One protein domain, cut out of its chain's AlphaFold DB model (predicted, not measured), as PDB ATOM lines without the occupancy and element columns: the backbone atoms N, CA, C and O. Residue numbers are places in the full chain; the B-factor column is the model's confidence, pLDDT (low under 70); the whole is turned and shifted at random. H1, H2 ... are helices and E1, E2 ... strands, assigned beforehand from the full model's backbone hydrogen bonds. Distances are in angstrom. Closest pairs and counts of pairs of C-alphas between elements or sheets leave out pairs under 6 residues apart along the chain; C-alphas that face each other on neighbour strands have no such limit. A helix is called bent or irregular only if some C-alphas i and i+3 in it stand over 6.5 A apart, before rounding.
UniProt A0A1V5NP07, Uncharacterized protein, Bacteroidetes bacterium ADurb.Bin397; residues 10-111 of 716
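This is residues 10 to 111 of the 716 residues of an uncharacterized protein of Bacteroidetes bacterium ADurb.Bin397 (UniProt A0A1V5NP07). A long two-stranded hairpin, E2 and E3, reaches like an arm from a small head that holds the short strand pair E1 and E4 and the helices H2 and H3, which make a corner where the last residue of H2, Thr 90, comes closest to Glu 102 of H3. A short helix, H1, lies by the far half of the arm with its residues 10 to 14 near E2, while residues 15 to 22, of which 15 to 17 belong to H1, stand free on the way back to the head. The printed part has 102 residues with three named helices and four named strands, in the order H1 E1 E2 E3 E4 H2 H3; there are two antiparallel sheets of two strands, E1 - E4 and E2 - E3, and the class is mixed, helices and strands. The whole is loose, with a radius of gyration of the C-alphas of 17.2 A, and spans 56 by 27 by 23 A, the arm making much of the length.

H1, residues 10 to 17, begins at C-alpha 10 (108.396, 96.668, 108.542) and is 10.3 A long. E1 is residues 28 to 30, 7.3 A. E2, residues 36 to 49, covers 34.0 A and bends by 52 degrees at residue 43. E3, residues 52 to 64, covers 36.0 A and ends at C-alpha 64 (81.643, 90.141, 116.700). E4 is residues 69 to 71, 7.3 A. H2, residues 80 to 90, is 15.6 A long. H3, residues 100 to 111, is 15.1 A long and ends at C-alpha 111 (78.243, 100.542, 95.900); it is neither bent nor irregular, but only just: C-alphas 108 and 111 are 6.0 A apart.

E2 and E3 are a hairpin, antiparallel at 166 degrees, with N 40 and O 61 at 2.9 A and N 54 and O 47 at 2.8 A, both within hydrogen-bond range. The closest C-alphas of H1 and E2, those of Phe 10 and Tyr 46, are 7.3 A apart; H1 and E3 are apart. The closest C-alphas of E1 and E3, those of Gln 30 and Tyr 64, are 6.3 A apart. E3 and E4 meet only through their link. E1 and E4 are antiparallel at 153 degrees, with N 70 and O 29 within hydrogen-bond range at 2.8 A. E4 and H3 are only just apart, their closest C-alphas at 8.0 A. H2 and H3 touch, about perpendicular at 80 degrees, with the C-alphas of Thr 90 and Glu 102 closest at 5.8 A. H1 is apart from H2 and from H3. In H1, H2 and H3 every O i to N i+4 pair is within hydrogen-bond range.

The two C-alphas farthest apart are those of Asn 50 and Gly 91, 56.1 A. The printed part has no cut and no long link; the links E1 to E2, E2 to E3 and E3 to E4 are tight. The mean pLDDT of the printed part is 87.9, and residue 20 is the one printed residue under 70.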
ATOM      1  N   PHE A  10     109.666  96.681 107.809       79.19
ATOM      2  CA  PHE A  10     108.396  96.668 108.542       79.19
ATOM      3  C   PHE A  10     107.583  97.934 108.271       79.19
ATOM      4  O   PHE A  10     106.388  97.839 108.003       79.19
ATOM      5  N   ALA A  11     108.238  99.097 108.260       78.50
ATOM      6  CA  ALA A  11     107.607 100.361 107.895       78.50
ATOM      7  C   ALA A  11     107.099 100.333 106.444       78.50
ATOM      8  O   ALA A  11     105.956 100.704 106.176       78.50
ATOM      9  N   LEU A  12     107.887  99.783 105.511       84.38
ATOM     10  CA  LEU A  12     107.466  99.576 104.125       84.38
ATOM     11  C   LEU A  12     106.286  98.598 104.017       84.38
ATOM     12  O   LEU A  12     105.357  98.841 103.247       84.38
ATOM     13  N   LEU A  13     106.299  97.500 104.780       83.00
ATOM     14  CA  LEU A  13     105.177  96.559 104.823       83.00
ATOM     15  C   LEU A  13     103.904  97.248 105.325       83.00
ATOM     16  O   LEU A  13     102.857  97.108 104.694       83.00
ATOM     17  N   SER A  14     103.999  98.022 106.407       79.00
ATOM     18  CA  SER A  14     102.862  98.761 106.961       79.00
ATOM     19  C   SER A  14     102.329  99.815 105.985       79.00
ATOM     20  O   SER A  14     101.118  99.915 105.779       79.00
ATOM     21  N   TYR A  15     103.226 100.516 105.284       83.06
ATOM     22  CA  TYR A  15     102.881 101.449 104.210       83.06
ATOM     23  C   TYR A  15     102.122 100.758 103.063       83.06
ATOM     24  O   TYR A  15     101.060 101.224 102.647       83.06
ATOM     25  N   ILE A  16     102.616  99.610 102.579       83.81
ATOM     26  CA  ILE A  16     101.975  98.835 101.500       83.81
ATOM     27  C   ILE A  16     100.619  98.268 101.946       83.81
ATOM     28  O   ILE A  16      99.656  98.301 101.173       83.81
ATOM     29  N   ASN A  17     100.524  97.773 103.183       79.62
ATOM     30  CA  ASN A  17      99.280  97.260 103.763       79.62
ATOM     31  C   ASN A  17      98.287  98.373 104.106       79.62
ATOM     32  O   ASN A  17      97.081  98.124 104.173       79.62
ATOM     33  N   ARG A  18      98.782  99.609 104.232       77.12
ATOM     34  CA  ARG A  18      98.019 100.805 104.574       77.12
ATOM     35  C   ARG A  18      97.350 100.689 105.947       77.12
ATOM     36  O   ARG A  18      96.200 101.109 106.107       77.12
ATOM     37  N   ASP A  19      98.072 100.139 106.924       74.44
ATOM     38  CA  ASP A  19      97.541  99.824 108.262       74.44
ATOM     39  C   ASP A  19      96.929 101.049 108.965       74.44
ATOM     40  O   ASP A  19      95.965 100.924 109.721       74.44
ATOM     41  N   GLN A  20      97.415 102.249 108.634       68.19
ATOM     42  CA  GLN A  20      96.925 103.531 109.145       68.19
ATOM     43  C   GLN A  20      95.432 103.822 108.883       68.19
ATOM     44  O   GLN A  20      94.855 104.665 109.562       68.19
ATOM     45  N   TYR A  21      94.779 103.152 107.921       70.81
ATOM     46  CA  TYR A  21      93.353 103.383 107.613       70.81
ATOM     47  C   TYR A  21      92.397 102.368 108.257       70.81
ATOM     48  O   TYR A  21      91.193 102.414 107.986       70.81
ATOM     49  N   GLY A  22      92.911 101.459 109.089       73.62
ATOM     50  CA  GLY A  22      92.120 100.434 109.764       73.62
ATOM     51  C   GLY A  22      91.542  99.357 108.837       73.62
ATOM     52  O   GLY A  22      91.701  99.370 107.612       73.62
ATOM     53  N   ASP A  23      90.838  98.403 109.447       77.50
ATOM     54  CA  ASP A  23      90.325  97.221 108.759       77.50
ATOM     55  C   ASP A  23      88.854  97.371 108.353       77.50
ATOM     56  O   ASP A  23      88.036  97.998 109.027       77.50
ATOM     57  N   ARG A  24      88.492  96.717 107.248       88.88
ATOM     58  CA  ARG A  24      87.108  96.570 106.781       88.88
ATOM     59  C   ARG A  24      86.878  95.132 106.325       88.88
ATOM     60  O   ARG A  24      87.739  94.573 105.640       88.88
ATOM     61  N   PRO A  25      85.737  94.512 106.656       92.56
ATOM     62  CA  PRO A  25      85.521  93.116 106.316       92.56
ATOM     63  C   PRO A  25      85.274  92.969 104.810       92.56
ATOM     64  O   PRO A  25      84.394  93.616 104.244       92.56
ATOM     65  N   LEU A  26      86.064  92.119 104.146       92.69
ATOM     66  CA  LEU A  26      85.937  91.856 102.705       92.69
ATOM     67  C   LEU A  26      85.290  90.498 102.427       92.69
ATOM     68  O   LEU A  26      84.324  90.424 101.667       92.69
ATOM     69  N   PHE A  27      85.799  89.433 103.050       93.31
ATOM     70  CA  PHE A  27      85.330  88.065 102.814       93.31
ATOM     71  C   PHE A  27      84.364  87.555 103.886       93.31
ATOM     72  O   PHE A  27      83.344  86.967 103.549       93.31
ATOM     73  N   TYR A  28      84.648  87.796 105.164       94.62
ATOM     74  CA  TYR A  28      83.768  87.461 106.283       94.62
ATOM     75  C   TYR A  28      83.847  88.571 107.325       94.62
ATOM     76  O   TYR A  28      84.915  89.148 107.527       94.62
ATOM     77  N   GLY A  29      82.725  88.881 107.963       94.94
ATOM     78  CA  GLY A  29      82.685  89.857 109.042       94.94
ATOM     79  C   GLY A  29      81.273  90.273 109.410       94.94
ATOM     80  O   GLY A  29      80.287  89.658 109.006       94.94
ATOM     81  N   GLN A  30      81.198  91.329 110.199       95.62
ATOM     82  CA  GLN A  30      79.996  91.777 110.874       95.62
ATOM     83  C   GLN A  30      79.064  92.626 110.002       95.62
ATOM     84  O   GLN A  30      79.504  93.324 109.086       95.62
ATOM     85  N   TYR A  31      77.776  92.619 110.344       96.81
ATOM     86  CA  TYR A  31      76.850  93.699 110.006       96.81
ATOM     87  C   TYR A  31      76.905  94.826 111.044       96.81
ATOM     88  O   TYR A  31      77.393  94.647 112.158       96.81
ATOM     89  N   PHE A  32      76.344  95.984 110.692       94.56
ATOM     90  CA  PHE A  32      76.344  97.194 111.516       94.56
ATOM     91  C   PHE A  32      75.736  97.030 112.918       94.56
ATOM     92  O   PHE A  32      76.067  97.798 113.815       94.56
ATOM     93  N   ASN A  33      74.835  96.062 113.114       93.69
ATOM     94  CA  ASN A  33      74.154  95.814 114.387       93.69
ATOM     95  C   ASN A  33      74.810  94.700 115.222       93.69
ATOM     96  O   ASN A  33      74.270  94.309 116.261       93.69
ATOM     97  N   ALA A  34      75.944  94.155 114.772       94.44
ATOM     98  CA  ALA A  34      76.640  93.109 115.498       94.44
ATOM     99  C   ALA A  34      77.289  93.656 116.770       94.44
ATOM    100  O   ALA A  34      77.969  94.682 116.762       94.44
ATOM    101  N   LYS A  35      77.116  92.929 117.872       92.06
ATOM    102  CA  LYS A  35      77.756  93.260 119.146       92.06
ATOM    103  C   LYS A  35      79.167  92.693 119.181       92.06
ATOM    104  O   LYS A  35      79.388  91.575 118.718       92.06
ATOM    105  N   LEU A  36      80.097  93.451 119.754       89.56
ATOM    106  CA  LEU A  36      81.408  92.932 120.128       89.56
ATOM    107  C   LEU A  36      81.212  91.921 121.266       89.56
ATOM    108  O   LEU A  36      80.576  92.249 122.268       89.56
ATOM    109  N   VAL A  37      81.703  90.697 121.088       90.56
ATOM    110  CA  VAL A  37      81.577  89.612 122.079       90.56
ATOM    111  C   VAL A  37      82.913  89.223 122.692       90.56
ATOM    112  O   VAL A  37      82.928  88.698 123.800       90.56
ATOM    113  N   ASP A  38      84.013  89.469 121.981       84.31
ATOM    114  CA  ASP A  38      85.364  89.123 122.411       84.31
ATOM    115  C   ASP A  38      86.400  89.969 121.645       84.31
ATOM    116  O   ASP A  38      86.070  90.675 120.684       84.31
ATOM    117  N   GLN A  39      87.659  89.906 122.059       84.38
ATOM    118  CA  GLN A  39      88.804  90.492 121.369       84.38
ATOM    119  C   GLN A  39      89.921  89.454 121.310       84.38
ATOM    120  O   GLN A  39      90.172  88.745 122.280       84.38
ATOM    121  N   LYS A  40      90.591  89.351 120.163       83.56
ATOM    122  CA  LYS A  40      91.700  88.414 119.969       83.56
ATOM    123  C   LYS A  40      92.978  89.149 119.636       83.56
ATOM    124  O   LYS A  40      92.955  90.132 118.902       83.56
ATOM    125  N   ASP A  41      94.081  88.592 120.105       79.88
ATOM    126  CA  ASP A  41      95.408  88.993 119.674       79.88
ATOM    127  C   ASP A  41      95.617  88.575 118.214       79.88
ATOM    128  O   ASP A  41      95.496  87.402 117.850       79.88
ATOM    129  N   GLY A  42      95.868  89.568 117.373       78.06
ATOM    130  CA  GLY A  42      96.345  89.441 116.006       78.06
ATOM    131  C   GLY A  42      97.869  89.444 115.944       78.06
ATOM    132  O   GLY A  42      98.546  89.101 116.913       78.06
ATOM    133  N   ASP A  43      98.406  89.833 114.791       79.81
ATOM    134  CA  ASP A  43      99.846  89.800 114.545       79.81
ATOM    135  C   ASP A  43     100.623  90.737 115.487       79.81
ATOM    136  O   ASP A  43     100.156  91.829 115.835       79.81
ATOM    137  N   MET A  44     101.826  90.301 115.877       79.81
ATOM    138  CA  MET A  44     102.771  91.112 116.644       79.81
ATOM    139  C   MET A  44     103.227  92.303 115.802       79.81
ATOM    140  O   MET A  44     103.693  92.141 114.672       79.81
ATOM    141  N   THR A  45     103.129  93.495 116.374       74.06
ATOM    142  CA  THR A  45     103.661  94.722 115.785       74.06
ATOM    143  C   THR A  45     105.087  94.964 116.267       74.06
ATOM    144  O   THR A  45     105.461  94.594 117.384       74.06
ATOM    145  N   TYR A  46     105.897  95.583 115.413       76.19
ATOM    146  CA  TYR A  46     107.295  95.887 115.693       76.19
ATOM    147  C   TYR A  46     107.540  97.372 115.481       76.19
ATOM    148  O   TYR A  46     107.080  97.939 114.492       76.19
ATOM    149  N   GLY A  47     108.309  97.972 116.379       71.19
ATOM    150  CA  GLY A  47     108.862  99.307 116.193       71.19
ATOM    151  C   GLY A  47     110.384  99.279 116.287       71.19
ATOM    152  O   GLY A  47     110.975  98.325 116.800       71.19
ATOM    153  N   GLU A  48     111.052 100.301 115.762       71.94
ATOM    154  CA  GLU A  48     112.513 100.373 115.774       71.94
ATOM    155  C   GLU A  48     113.012 101.176 116.979       71.94
ATOM    156  O   GLU A  48     112.757 102.366 117.092       71.94
ATOM    157  N   LYS A  49     113.787 100.557 117.873       70.06
ATOM    158  CA  LYS A  49     114.412 101.220 119.024       70.06
ATOM    159  C   LYS A  49     115.925 101.030 118.990       70.06
ATOM    160  O   LYS A  49     116.423  99.913 119.117       70.06
ATOM    161  N   ASN A  50     116.673 102.132 118.881       72.38
ATOM    162  CA  ASN A  50     118.144 102.146 118.852       72.38
ATOM    163  C   ASN A  50     118.746 101.218 117.773       72.38
ATOM    164  O   ASN A  50     119.676 100.457 118.056       72.38
ATOM    165  N   GLY A  51     118.188 101.228 116.557       71.38
ATOM    166  CA  GLY A  51     118.642 100.378 115.450       71.38
ATOM    167  C   GLY A  51     118.307  98.890 115.607       71.38
ATOM    168  O   GLY A  51     118.894  98.049 114.924       71.38
ATOM    169  N   LYS A  52     117.407  98.531 116.534       75.31
ATOM    170  CA  LYS A  52     116.902  97.165 116.724       75.31
ATOM    171  C   LYS A  52     115.383  97.155 116.726       75.31
ATOM    172  O   LYS A  52     114.759  98.016 117.335       75.31
ATOM    173  N   TYR A  53     114.795  96.134 116.118       77.31
ATOM    174  CA  TYR A  53     113.355  95.919 116.195       77.31
ATOM    175  C   TYR A  53     112.971  95.411 117.579       77.31
ATOM    176  O   TYR A  53     113.576  94.468 118.096       77.31
ATOM    177  N   VAL A  54     111.973  96.053 118.170       79.56
ATOM    178  CA  VAL A  54     111.374  95.672 119.444       79.56
ATOM    179  C   VAL A  54     109.895  95.386 119.232       79.56
ATOM    180  O   VAL A  54     109.218  96.079 118.473       79.56
ATOM    181  N   GLU A  55     109.413  94.337 119.887       81.69
ATOM    182  CA  GLU A  55     107.991  94.008 119.936       81.69
ATOM    183  C   GLU A  55     107.232  95.151 120.617       81.69
ATOM    184  O   GLU A  55     107.634  95.619 121.686       81.69
ATOM    185  N   SER A  56     106.151  95.602 119.984       70.06
ATOM    186  CA  SER A  56     105.344  96.738 120.445       70.06
ATOM    187  C   SER A  56     103.918  96.347 120.853       70.06
ATOM    188  O   SER A  56     103.129  97.184 121.288       70.06
ATOM    189  N   GLY A  57     103.600  95.050 120.768       72.75
ATOM    190  CA  GLY A  57     102.321  94.462 121.164       72.75
ATOM    191  C   GLY A  57     101.551  93.857 119.990       72.75
ATOM    192  O   GLY A  57     101.849  94.113 118.823       72.75
ATOM    193  N   ASN A  58     100.546  93.041 120.301       74.62
ATOM    194  CA  ASN A  58      99.691  92.411 119.295       74.62
ATOM    195  C   ASN A  58      98.603  93.380 118.821       74.62
ATOM    196  O   ASN A  58      98.000  94.096 119.624       74.62
ATOM    197  N   LYS A  59      98.291  93.362 117.520       73.75
ATOM    198  CA  LYS A  59      97.110  94.058 116.987       73.75
ATOM    199  C   LYS A  59      95.851  93.449 117.604       73.75
ATOM    200  O   LYS A  59      95.662  92.243 117.525       73.75
ATOM    201  N   ILE A  60      94.953  94.249 118.171       76.19
ATOM    202  CA  ILE A  60      93.694  93.724 118.721       76.19
ATOM    203  C   ILE A  60      92.672  93.563 117.591       76.19
ATOM    204  O   ILE A  60      92.297  94.535 116.936       76.19
ATOM    205  N   ILE A  61      92.190  92.338 117.382       81.88
ATOM    206  CA  ILE A  61      91.160  92.006 116.396       81.88
ATOM    207  C   ILE A  61      89.808  91.874 117.114       81.88
ATOM    208  O   ILE A  61      89.632  90.958 117.928       81.88
ATOM    209  N   PRO A  62      88.825  92.748 116.828       84.81
ATOM    210  CA  PRO A  62      87.496  92.641 117.418       84.81
ATOM    211  C   PRO A  62      86.767  91.389 116.914       84.81
ATOM    212  O   PRO A  62      86.717  91.118 115.713       84.81
ATOM    213  N   VAL A  63      86.149  90.642 117.831       88.06
ATOM    214  CA  VAL A  63      85.307  89.486 117.512       88.06
ATOM    215  C   VAL A  63      83.850  89.857 117.747       88.06
ATOM    216  O   VAL A  63      83.430  90.163 118.865       88.06
ATOM    217  N   TYR A  64      83.066  89.815 116.678       92.69
ATOM    218  CA  TYR A  64      81.643  90.141 116.700       92.69
ATOM    219  C   TYR A  64      80.772  88.890 116.829       92.69
ATOM    220  O   TYR A  64      81.193  87.792 116.462       92.69
ATOM    221  N   ASP A  65      79.544  89.061 117.331       93.44
ATOM    222  CA  ASP A  65      78.554  87.983 117.432       93.44
ATOM    223  C   ASP A  65      78.380  87.286 116.063       93.44
ATOM    224  O   ASP A  65      77.950  87.928 115.091       93.44
ATOM    225  N   PRO A  66      78.670  85.972 115.960       93.06
ATOM    226  CA  PRO A  66      78.519  85.226 114.716       93.06
ATOM    227  C   PRO A  66      77.096  85.266 114.143       93.06
ATOM    228  O   PRO A  66      76.931  85.158 112.930       93.06
ATOM    229  N   LYS A  67      76.060  85.458 114.978       93.19
ATOM    230  CA  LYS A  67      74.656  85.564 114.530       93.19
ATOM    231  C   LYS A  67      74.366  86.841 113.740       93.19
ATOM    232  O   LYS A  67      73.384  86.893 113.003       93.19
ATOM    233  N   ALA A  68      75.195  87.866 113.912       94.25
ATOM    234  CA  ALA A  68      75.123  89.132 113.190       94.25
ATOM    235  C   ALA A  68      76.323  89.319 112.243       94.25
ATOM    236  O   ALA A  68      76.635  90.439 111.844       94.25
ATOM    237  N   SER A  69      76.980  88.218 111.870       95.81
ATOM    238  CA  SER A  69      78.100  88.186 110.930       95.81
ATOM    239  C   SER A  69      77.759  87.327 109.712       95.81
ATOM    240  O   SER A  69      76.945  86.408 109.784       95.81
ATOM    241  N   THR A  70      78.365  87.630 108.567       96.44
ATOM    242  CA  THR A  70      78.081  86.966 107.290       96.44
ATOM    243  C   THR A  70      79.341  86.809 106.446       96.44
ATOM    244  O   THR A  70      80.347  87.492 106.645       96.44
ATOM    245  N   ILE A  71      79.257  85.943 105.435       96.50
ATOM    246  CA  ILE A  71      80.146  86.030 104.280       96.50
ATOM    247  C   ILE A  71      79.819  87.300 103.483       96.50
ATOM    248  O   ILE A  71      78.656  87.673 103.326       96.50
ATOM    249  N   PHE A  72      80.856  87.947 102.970       96.56
ATOM    250  CA  PHE A  72      80.803  89.094 102.073       96.56
ATOM    251  C   PHE A  72      79.940  90.278 102.574       96.56
ATOM    252  O   PHE A  72      79.071  90.764 101.842       96.56
ATOM    253  N   PRO A  73      80.171  90.788 103.799       97.06
ATOM    254  CA  PRO A  73      79.386  91.890 104.357       97.06
ATOM    255  C   PRO A  73      79.639  93.202 103.605       97.06
ATOM    256  O   PRO A  73      80.780  93.556 103.315       97.06
ATOM    257  N   ARG A  74      78.574  93.946 103.308       97.50
ATOM    258  CA  ARG A  74      78.591  95.262 102.639       97.50
ATOM    259  C   ARG A  74      78.076  96.386 103.541       97.50
ATOM    260  O   ARG A  74      78.377  97.553 103.313       97.50
ATOM    261  N   MET A  75      77.346  96.023 104.598       97.25
ATOM    262  CA  MET A  75      76.727  96.940 105.561       97.25
ATOM    263  C   MET A  75      77.300  96.734 106.970       97.25
ATOM    264  O   MET A  75      76.587  96.317 107.881       97.25
ATOM    265  N   TYR A  76      78.610  96.944 107.128       95.38
ATOM    266  CA  TYR A  76      79.353  96.586 108.348       95.38
ATOM    267  C   TYR A  76      79.553  97.740 109.335       95.38
ATOM    268  O   TYR A  76      79.798  97.495 110.513       95.38
ATOM    269  N   SER A  77      79.503  98.991 108.867       94.75
ATOM    270  CA  SER A  77      79.833 100.146 109.703       94.75
ATOM    271  C   SER A  77      78.761 100.393 110.759       94.75
ATOM    272  O   SER A  77      77.597 100.580 110.418       94.75
ATOM    273  N   ASN A  78      79.171 100.507 112.019       92.31
ATOM    274  CA  ASN A  78      78.296 100.783 113.159       92.31
ATOM    275  C   ASN A  78      78.093 102.283 113.456       92.31
ATOM    276  O   ASN A  78      77.427 102.618 114.431       92.31
ATOM    277  N   GLN A  79      78.652 103.190 112.646       92.62
ATOM    278  CA  GLN A  79      78.374 104.626 112.766       92.62
ATOM    279  C   GLN A  79      76.892 104.926 112.483       92.62
ATOM    280  O   GLN A  79      76.325 104.428 111.511       92.62
ATOM    281  N   GLU A  80      76.265 105.752 113.319       92.50
ATOM    282  CA  GLU A  80      74.813 105.983 113.315       92.50
ATOM    283  C   GLU A  80      74.280 106.557 111.991       92.50
ATOM    284  O   GLU A  80      73.253 106.108 111.463       92.50
ATOM    285  N   ASN A  81      75.014 107.500 111.398       93.31
ATOM    286  CA  ASN A  81      74.713 108.035 110.073       93.31
ATOM    287  C   ASN A  81      74.787 106.932 108.999       93.31
ATOM    288  O   ASN A  81      73.884 106.821 108.171       93.31
ATOM    289  N   HIS A  82      75.804 106.065 109.030       95.62
ATOM    290  CA  HIS A  82      75.938 104.953 108.084       95.62
ATOM    291  C   HIS A  82      74.788 103.954 108.237       95.62
ATOM    292  O   HIS A  82      74.223 103.539 107.230       95.62
ATOM    293  N   ILE A  83      74.389 103.627 109.472       95.62
ATOM    294  CA  ILE A  83      73.230 102.769 109.761       95.62
ATOM    295  C   ILE A  83      71.957 103.347 109.143       95.62
ATOM    296  O   ILE A  83      71.217 102.630 108.467       95.62
ATOM    297  N   SER A  84      71.715 104.642 109.349       93.88
ATOM    298  CA  SER A  84      70.553 105.333 108.786       93.88
ATOM    299  C   SER A  84      70.531 105.243 107.259       93.88
ATOM    300  O   SER A  84      69.513 104.861 106.686       93.88
ATOM    301  N   ALA A  85      71.669 105.476 106.599       94.50
ATOM    302  CA  ALA A  85      71.764 105.325 105.150       94.50
ATOM    303  C   ALA A  85      71.634 103.871 104.679       94.50
ATOM    304  O   ALA A  85      70.956 103.631 103.687       94.50
ATOM    305  N   TYR A  86      72.224 102.884 105.361       96.56
ATOM    306  CA  TYR A  86      72.024 101.476 104.997       96.56
ATOM    307  C   TYR A  86      70.534 101.131 104.968       96.56
ATOM    308  O   TYR A  86      70.064 100.518 104.010       96.56
ATOM    309  N   LYS A  87      69.780 101.580 105.979       94.75
ATOM    310  CA  LYS A  87      68.327 101.393 106.062       94.75
ATOM    311  C   LYS A  87      67.578 102.148 104.961       94.75
ATOM    312  O   LYS A  87      66.654 101.583 104.387       94.75
ATOM    313  N   GLU A  88      67.984 103.372 104.633       91.81
ATOM    314  CA  GLU A  88      67.393 104.167 103.546       91.81
ATOM    315  C   GLU A  88      67.589 103.511 102.169       91.81
ATOM    316  O   GLU A  88      66.627 103.357 101.421       91.81
ATOM    317  N   TRP A  89      68.806 103.048 101.867       93.75
ATOM    318  CA  TRP A  89      69.149 102.433 100.579       93.75
ATOM    319  C   TRP A  89      68.519 101.052 100.357       93.75
ATOM    320  O   TRP A  89      68.324 100.666  99.209       93.75
ATOM    321  N   THR A  90      68.218 100.311 101.428       95.25
ATOM    322  CA  THR A  90      67.722  98.916 101.356       95.25
ATOM    323  C   THR A  90      66.281  98.737 101.841       95.25
ATOM    324  O   THR A  90      65.696  97.665 101.704       95.25
ATOM    325  N   GLY A  91      65.689  99.763 102.457       92.31
ATOM    326  CA  GLY A  91      64.350  99.698 103.043       92.31
ATOM    327  C   GLY A  91      64.243  98.885 104.343       92.31
ATOM    328  O   GLY A  91      63.127  98.535 104.749       92.31
ATOM    329  N   ILE A  92      65.361  98.572 105.012       93.81
ATOM    330  CA  ILE A  92      65.361  97.866 106.304       93.81
ATOM    331  C   ILE A  92      64.614  98.688 107.365       93.81
ATOM    332  O   ILE A  92      64.820  99.890 107.524       93.81
ATOM    333  N   LYS A  93      63.770  98.009 108.152       91.75
ATOM    334  CA  LYS A  93      63.014  98.598 109.267       91.75
ATOM    335  C   LYS A  93      63.491  98.044 110.609       91.75
ATOM    336  O   LYS A  93      63.699  96.837 110.736       91.75
ATOM    337  N   GLY A  94      63.579  98.917 111.614       88.88
ATOM    338  CA  GLY A  94      64.052  98.569 112.960       88.88
ATOM    339  C   GLY A  94      65.544  98.220 113.001       88.88
ATOM    340  O   GLY A  94      66.285  98.561 112.082       88.88
ATOM    341  N   ASP A  95      65.971  97.528 114.059       86.81
ATOM    342  CA  ASP A  95      67.389  97.208 114.336       86.81
ATOM    343  C   ASP A  95      67.739  95.725 114.142       86.81
ATOM    344  O   ASP A  95      68.688  95.190 114.721       86.81
ATOM    345  N   ARG A  96      66.951  95.028 113.317       92.44
ATOM    346  CA  ARG A  96      67.207  93.624 112.993       92.44
ATOM    347  C   ARG A  96      68.463  93.457 112.138       92.44
ATOM    348  O   ARG A  96      68.836  94.345 111.374       92.44
ATOM    349  N   THR A  97      69.045  92.264 112.208       94.00
ATOM    350  CA  THR A  97      70.151  91.878 111.331       94.00
ATOM    351  C   THR A  97      69.689  91.881 109.870       94.00
ATOM    352  O   THR A  97      68.595  91.375 109.574       94.00
ATOM    353  N   PRO A  98      70.487  92.447 108.950       95.88
ATOM    354  CA  PRO A  98      70.190  92.397 107.526       95.88
ATOM    355  C   PRO A  98      70.188  90.977 106.961       95.88
ATOM    356  O   PRO A  98      70.945  90.104 107.388       95.88
ATOM    357  N   THR A  99      69.356  90.754 105.950       96.06
ATOM    358  CA  THR A  99      69.392  89.538 105.133       96.06
ATOM    359  C   THR A  99      70.487  89.633 104.068       96.06
ATOM    360  O   THR A  99      70.903  90.724 103.678       96.06
ATOM    361  N   MET A 100      70.924  88.491 103.519       96.44
ATOM    362  CA  MET A 100      71.875  88.491 102.396       96.44
ATOM    363  C   MET A 100      71.308  89.201 101.151       96.44
ATOM    364  O   MET A 100      72.062  89.808 100.396       96.44
ATOM    365  N   GLY A 101      69.985  89.165 100.952       97.62
ATOM    366  CA  GLY A 101      69.324  89.900  99.872       97.62
ATOM    367  C   GLY A 101      69.506  91.411 100.007       97.62
ATOM    368  O   GLY A 101      69.914  92.052  99.050       97.62
ATOM    369  N   GLU A 102      69.305  91.961 101.205       97.44
ATOM    370  CA  GLU A 102      69.512  93.392 101.489       97.44
ATOM    371  C   GLU A 102      70.994  93.784 101.431       97.44
ATOM    372  O   GLU A 102      71.346  94.864 100.968       97.44
ATOM    373  N   ASN A 103      71.885  92.880 101.844       97.75
ATOM    374  CA  ASN A 103      73.328  93.054 101.689       97.75
ATOM    375  C   ASN A 103      73.751  93.184 100.218       97.75
ATOM    376  O   ASN A 103      74.576  94.034  99.882       97.75
ATOM    377  N   LEU A 104      73.179  92.356  99.341       98.00
ATOM    378  CA  LEU A 104      73.417  92.440  97.902       98.00
ATOM    379  C   LEU A 104      72.674  93.614  97.256       98.00
ATOM    380  O   LEU A 104      73.215  94.225  96.341       98.00
ATOM    381  N   ASP A 105      71.487  93.970  97.741       98.12
ATOM    382  CA  ASP A 105      70.782  95.171  97.297       98.12
ATOM    383  C   ASP A 105      71.651  96.410  97.528       98.12
ATOM    384  O   ASP A 105      71.925  97.140  96.584       98.12
ATOM    385  N   PHE A 106      72.235  96.568  98.721       98.06
ATOM    386  CA  PHE A 106      73.172  97.659  99.003       98.06
ATOM    387  C   PHE A 106      74.414  97.653  98.091       98.06
ATOM    388  O   PHE A 106      74.879  98.710  97.653       98.06
ATOM    389  N   LEU A 107      74.957  96.470  97.772       98.06
ATOM    390  CA  LEU A 107      76.047  96.351  96.800       98.06
ATOM    391  C   LEU A 107      75.632  96.908  95.436       98.06
ATOM    392  O   LEU A 107      76.386  97.670  94.836       98.06
ATOM    393  N   PHE A 108      74.470  96.519  94.919       97.94
ATOM    394  CA  PHE A 108      74.072  96.885  93.562       97.94
ATOM    395  C   PHE A 108      73.500  98.302  93.467       97.94
ATOM    396  O   PHE A 108      73.801  98.999  92.497       97.94
ATOM    397  N   SER A 109      72.737  98.753  94.463       96.19
ATOM    398  CA  SER A 109      72.117 100.079  94.488       96.19
ATOM    399  C   SER A 109      73.130 101.172  94.837       96.19
ATOM    400  O   SER A 109      73.359 102.077  94.032       96.19
ATOM    401  N   TYR A 110      73.813 101.060  95.978       97.19
ATOM    402  CA  TYR A 110      74.766 102.068  96.433       97.19
ATOM    403  C   TYR A 110      76.173 101.832  95.875       97.19
ATOM    404  O   TYR A 110      76.701 102.674  95.151       97.19
ATOM    405  N   GLN A 111      76.808 100.699  96.182       96.75
ATOM    406  CA  GLN A 111      78.243 100.542  95.900       96.75
ATOM    407  C   GLN A 111      78.541 100.477  94.392       96.75
ATOM    408  O   GLN A 111      79.457 101.130  93.900       96.75
TER     409      GLN A 111